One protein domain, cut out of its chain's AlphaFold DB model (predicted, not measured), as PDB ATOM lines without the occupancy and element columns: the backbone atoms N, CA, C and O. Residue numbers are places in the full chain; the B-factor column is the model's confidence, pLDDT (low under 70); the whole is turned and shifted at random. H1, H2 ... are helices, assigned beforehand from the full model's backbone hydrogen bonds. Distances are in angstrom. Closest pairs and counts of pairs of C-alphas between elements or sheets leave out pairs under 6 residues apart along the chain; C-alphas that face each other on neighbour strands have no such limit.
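Overview. This is residues 12 to 55 of the 58 residues of an uncharacterized protein of ANME-2 cluster archaeon HR1 (UniProt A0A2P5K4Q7). Two helices, H1 and the longer H2, run the same way side by side with a gap between them, and the long loop of residues 23 to 40 folds back along one side of the pair from the end of H1 to the start of H2. The printed part has 44 residues, with two named helices, H1 then H2, and no named strand. The class is all helix, though under half of the residues, 21 of 44, are in named elements. It is compact, with a radius of gyration of the C-alphas of 10.0 A, and spans 26 by 19 by 18 A.

Along the chain. H1, residues 15 to 22, begins at C-alpha 15 (267.367, 360.667, 301.281). H2, residues 41 to 53, measures 18.2 A from first to last C-alpha and ends at C-alpha 53 (284.331, 352.042, 301.526).

Arrangement. H1 and H2 are close but not clearly touching; their closest C-alphas, of Leu 20 and Ala 51, are 7.0 A apart. They run the same way at a shallow tilt of 11 degrees. In H1 and H2 every O i to N i+4 pair is within hydrogen-bond range.

Size, cuts and confidence. The C-alphas farthest apart, of Gly 26 and Ser 40, are 26.4 A apart. The link from H1 to H2 is long, 18 residues. The printed part has no cut, and no printed residue is under 70 in pLDDT.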
ATOM      1  N   ARG A  12     268.930 354.766 295.715       93.06
ATOM      2  CA  ARG A  12     269.751 355.842 295.124       93.06
ATOM      3  C   ARG A  12     268.993 357.133 294.803       93.06
ATOM      4  O   ARG A  12     269.594 358.139 294.462       93.06
ATOM      5  N   LYS A  13     267.660 357.085 294.823       93.19
ATOM      6  CA  LYS A  13     266.770 358.235 294.599       93.19
ATOM      7  C   LYS A  13     266.071 358.669 295.893       93.19
ATOM      8  O   LYS A  13     265.006 359.280 295.839       93.19
ATOM      9  N   ARG A  14     266.588 358.260 297.055       91.81
ATOM     10  CA  ARG A  14     266.011 358.530 298.379       91.81
ATOM     11  C   ARG A  14     267.032 359.274 299.241       91.81
ATOM     12  O   ARG A  14     268.224 359.200 298.985       91.81
ATOM     13  N   LYS A  15     266.557 359.871 300.338       92.25
ATOM     14  CA  LYS A  15     267.367 360.667 301.281       92.25
ATOM     15  C   LYS A  15     268.632 359.992 301.820       92.25
ATOM     16  O   LYS A  15     269.550 360.687 302.225       92.25
ATOM     17  N   ILE A  16     268.675 358.659 301.881       92.06
ATOM     18  CA  ILE A  16     269.874 357.950 302.351       92.06
ATOM     19  C   ILE A  16     271.077 358.211 301.438       92.06
ATOM     20  O   ILE A  16     272.201 358.206 301.917       92.06
ATOM     21  N   THR A  17     270.853 358.468 300.146       95.00
ATOM     22  CA  THR A  17     271.914 358.857 299.213       95.00
ATOM     23  C   THR A  17     272.526 360.184 299.620       95.00
ATOM     24  O   THR A  17     273.733 360.230 299.811       95.00
ATOM     25  N   ASP A  18     271.695 361.195 299.866       95.69
ATOM     26  CA  ASP A  18     272.146 362.517 300.307       95.69
ATOM     27  C   ASP A  18     272.943 362.413 301.625       95.69
ATOM     28  O   ASP A  18     274.056 362.913 301.728       95.69
ATOM     29  N   VAL A  19     272.429 361.653 302.607       94.88
ATOM     30  CA  VAL A  19     273.128 361.408 303.884       94.88
ATOM     31  C   VAL A  19     274.486 360.740 303.664       94.88
ATOM     32  O   VAL A  19     275.483 361.162 304.237       94.88
ATOM     33  N   LEU A  20     274.544 359.696 302.833       94.81
ATOM     34  CA  LEU A  20     275.799 359.008 302.534       94.81
ATOM     35  C   LEU A  20     276.785 359.897 301.780       94.81
ATOM     36  O   LEU A  20     277.983 359.678 301.923       94.81
ATOM     37  N   GLU A  21     276.324 360.840 300.957       95.56
ATOM     38  CA  GLU A  21     277.179 361.783 300.234       95.56
ATOM     39  C   GLU A  21     277.807 362.812 301.180       95.56
ATOM     40  O   GLU A  21     279.018 363.030 301.088       95.56
ATOM     41  N   ASP A  22     277.028 363.337 302.131       97.06
ATOM     42  CA  ASP A  22     277.463 364.348 303.102       97.06
ATOM     43  C   ASP A  22     278.472 363.808 304.134       97.06
ATOM     44  O   ASP A  22     279.402 364.518 304.527       97.06
ATOM     45  N   LEU A  23     278.326 362.545 304.549       97.31
ATOM     46  CA  LEU A  23     279.186 361.915 305.557       97.31
ATOM     47  C   LEU A  23     280.631 361.716 305.078       97.31
ATOM     48  O   LEU A  23     280.892 361.329 303.926       97.31
ATOM     49  N   GLN A  24     281.563 361.941 306.004       96.88
ATOM     50  CA  GLN A  24     283.006 361.860 305.808       96.88
ATOM     51  C   GLN A  24     283.613 360.654 306.545       96.88
ATOM     52  O   GLN A  24     282.949 359.960 307.316       96.88
ATOM     53  N   ASP A  25     284.894 360.394 306.280       98.12
ATOM     54  CA  ASP A  25     285.664 359.354 306.967       98.12
ATOM     55  C   ASP A  25     285.671 359.578 308.488       98.12
ATOM     56  O   ASP A  25     285.925 360.689 308.962       98.12
ATOM     57  N   GLY A  26     285.385 358.519 309.247       97.44
ATOM     58  CA  GLY A  26     285.288 358.559 310.707       97.44
ATOM     59  C   GLY A  26     283.930 358.992 311.273       97.44
ATOM     60  O   GLY A  26     283.751 358.919 312.492       97.44
ATOM     61  N   ASP A  27     282.968 359.396 310.438       98.12
ATOM     62  CA  ASP A  27     281.601 359.670 310.893       98.12
ATOM     63  C   ASP A  27     280.826 358.377 311.213       98.12
ATOM     64  O   ASP A  27     281.150 357.281 310.743       98.12
ATOM     65  N   ASN A  28     279.757 358.521 312.006       96.81
ATOM     66  CA  ASN A  28     278.889 357.420 312.422       96.81
ATOM     67  C   ASN A  28     277.465 357.583 311.874       96.81
ATOM     68  O   ASN A  28     276.865 358.653 311.986       96.81
ATOM     69  N   ILE A  29     276.891 356.495 311.367       94.81
ATOM     70  CA  ILE A  29     275.462 356.362 311.091       94.81
ATOM     71  C   ILE A  29     274.840 355.583 312.246       94.81
ATOM     72  O   ILE A  29     275.245 354.467 312.521       94.81
ATOM     73  N   GLU A  30     273.821 356.140 312.894       94.62
ATOM     74  CA  GLU A  30     273.032 355.416 313.891       94.62
ATOM     75  C   GLU A  30     271.671 355.046 313.297       94.62
ATOM     76  O   GLU A  30     270.938 355.896 312.782       94.62
ATOM     77  N   ILE A  31     271.313 353.765 313.369       92.56
ATOM     78  CA  ILE A  31     270.014 353.263 312.922       92.56
ATOM     79  C   ILE A  31     269.397 352.361 313.976       92.56
ATOM     80  O   ILE A  31     270.068 351.548 314.600       92.56
ATOM     81  N   SER A  32     268.076 352.445 314.122       94.19
ATOM     82  CA  SER A  32     267.358 351.555 315.036       94.19
ATOM     83  C   SER A  32     267.430 350.094 314.585       94.19
ATOM     84  O   SER A  32     267.467 349.202 315.422       94.19
ATOM     85  N   GLU A  33     267.413 349.847 313.265       93.06
ATOM     86  CA  GLU A  33     267.423 348.504 312.670       93.06
ATOM     87  C   GLU A  33     267.994 348.526 311.238       93.06
ATOM     88  O   GLU A  33     267.621 349.379 310.426       93.06
ATOM     89  N   ILE A  34     268.824 347.534 310.892       89.31
ATOM     90  CA  ILE A  34     269.539 347.438 309.601       89.31
ATOM     91  C   ILE A  34     268.616 347.404 308.374       89.31
ATOM     92  O   ILE A  34     268.911 347.995 307.335       89.31
ATOM     93  N   PHE A  35     267.444 346.781 308.504       88.31
ATOM     94  CA  PHE A  35     266.487 346.607 307.409       88.31
ATOM     95  C   PHE A  35     265.779 347.903 306.990       88.31
ATOM     96  O   PHE A  35     264.989 347.895 306.050       88.31
ATOM     97  N   ARG A  36     266.036 349.027 307.670       86.75
ATOM     98  CA  ARG A  36     265.481 350.341 307.312       86.75
ATOM     99  C   ARG A  36     266.284 351.058 306.227       86.75
ATOM    100  O   ARG A  36     265.763 352.000 305.631       86.75
ATOM    101  N   LEU A  37     267.509 350.609 305.950       90.12
ATOM    102  CA  LEU A  37     268.383 351.191 304.928       90.12
ATOM    103  C   LEU A  37     267.868 350.916 303.506       90.12
ATOM    104  O   LEU A  37     267.863 351.804 302.654       90.12
ATOM    105  N   GLY A  38     267.374 349.702 303.255       89.56
ATOM    106  CA  GLY A  38     266.904 349.248 301.946       89.56
ATOM    107  C   GLY A  38     265.553 348.535 302.008       89.56
ATOM    108  O   GLY A  38     265.040 348.210 303.069       89.56
ATOM    109  N   ARG A  39     264.943 348.278 300.847       89.12
ATOM    110  CA  ARG A  39     263.714 347.462 300.728       89.12
ATOM    111  C   ARG A  39     264.009 345.973 300.519       89.12
ATOM    112  O   ARG A  39     263.082 345.173 300.469       89.12
ATOM    113  N   SER A  40     265.281 345.612 300.362       90.81
ATOM    114  CA  SER A  40     265.760 344.236 300.255       90.81
ATOM    115  C   SER A  40     267.100 344.095 300.975       90.81
ATOM    116  O   SER A  40     267.803 345.084 301.191       90.81
ATOM    117  N   MET A  41     267.476 342.859 301.307       91.25
ATOM    118  CA  MET A  41     268.786 342.577 301.900       91.25
ATOM    119  C   MET A  41     269.930 343.034 300.987       91.25
ATOM    120  O   MET A  41     270.920 343.568 301.470       91.25
ATOM    121  N   LEU A  42     269.773 342.888 299.666       92.94
ATOM    122  CA  LEU A  42     270.782 343.321 298.701       92.94
ATOM    123  C   LEU A  42     270.965 344.845 298.716       92.94
ATOM    124  O   LEU A  42     272.099 345.305 298.738       92.94
ATOM    125  N   GLU A  43     269.871 345.617 298.774       93.00
ATOM    126  CA  GLU A  43     269.965 347.079 298.918       93.00
ATOM    127  C   GLU A  43     270.649 347.465 300.239       93.00
ATOM    128  O   GLU A  43     271.486 348.361 300.252       93.00
ATOM    129  N   CYS A  44     270.328 346.778 301.343       94.06
ATOM    130  CA  CYS A  44     270.972 347.041 302.634       94.06
ATOM    131  C   CYS A  44     272.482 346.774 302.560       94.06
ATOM    132  O   CYS A  44     273.273 347.610 302.983       94.06
ATOM    133  N   MET A  45     272.889 345.644 301.976       95.44
ATOM    134  CA  MET A  45     274.303 345.295 301.820       95.44
ATOM    135  C   MET A  45     275.049 346.255 300.892       95.44
ATOM    136  O   MET A  45     276.200 346.574 301.164       95.44
ATOM    137  N   GLU A  46     274.411 346.740 299.825       96.44
ATOM    138  CA  GLU A  46     275.002 347.742 298.934       96.44
ATOM    139  C   GLU A  46     275.272 349.059 299.678       96.44
ATOM    140  O   GLU A  46     276.359 349.622 299.557       96.44
ATOM    141  N   ILE A  47     274.319 349.519 300.495       95.81
ATOM    142  CA  ILE A  47     274.473 350.723 301.325       95.81
ATOM    143  C   ILE A  47     275.604 350.548 302.345       95.81
ATOM    144  O   ILE A  47     276.467 351.417 302.455       95.81
ATOM    145  N   LEU A  48     275.631 349.418 303.057       96.56
ATOM    146  CA  LEU A  48     276.674 349.123 304.046       96.56
ATOM    147  C   LEU A  48     278.054 349.034 303.400       96.56
ATOM    148  O   LEU A  48     279.012 349.593 303.922       96.56
ATOM    149  N   PHE A  49     278.150 348.386 302.237       97.38
ATOM    150  CA  PHE A  49     279.393 348.314 301.480       97.38
ATOM    151  C   PHE A  49     279.912 349.714 301.137       97.38
ATOM    152  O   PHE A  49     281.086 349.998 301.362       97.38
ATOM    153  N   ILE A  50     279.043 350.612 300.661       96.88
ATOM    154  CA  ILE A  50     279.415 351.999 300.352       96.88
ATOM    155  C   ILE A  50     279.875 352.745 301.609       96.88
ATOM    156  O   ILE A  50     280.916 353.395 301.561       96.88
ATOM    157  N   ALA A  51     279.152 352.625 302.726       96.88
ATOM    158  CA  ALA A  51     279.545 353.244 303.992       96.88
ATOM    159  C   ALA A  51     280.937 352.762 304.440       96.88
ATOM    160  O   ALA A  51     281.819 353.578 304.700       96.88
ATOM    161  N   THR A  52     281.180 351.448 304.397       97.31
ATOM    162  CA  THR A  52     282.491 350.860 304.707       97.31
ATOM    163  C   THR A  52     283.594 351.367 303.775       97.31
ATOM    164  O   THR A  52     284.685 351.674 304.245       97.31
ATOM    165  N   GLN A  53     283.340 351.494 302.467       97.94
ATOM    166  CA  GLN A  53     284.331 352.042 301.526       97.94
ATOM    167  C   GLN A  53     284.640 353.527 301.776       97.94
ATOM    168  O   GLN A  53     285.741 353.970 301.459       97.94
ATOM    169  N   LYS A  54     283.697 354.287 302.347       97.62
ATOM    170  CA  LYS A  54     283.902 355.684 302.760       97.62
ATOM    171  C   LYS A  54     284.519 355.828 304.160       97.62
ATOM    172  O   LYS A  54     284.717 356.958 304.588       97.62
ATOM    173  N   GLY A  55     284.793 354.728 304.867       97.88
ATOM    174  CA  GLY A  55     285.285 354.769 306.251       97.88
ATOM    175  C   GLY A  55     284.239 355.238 307.271       97.88
ATOM    176  O   GLY A  55     284.582 355.680 308.364       97.88
TER     177      GLY A  55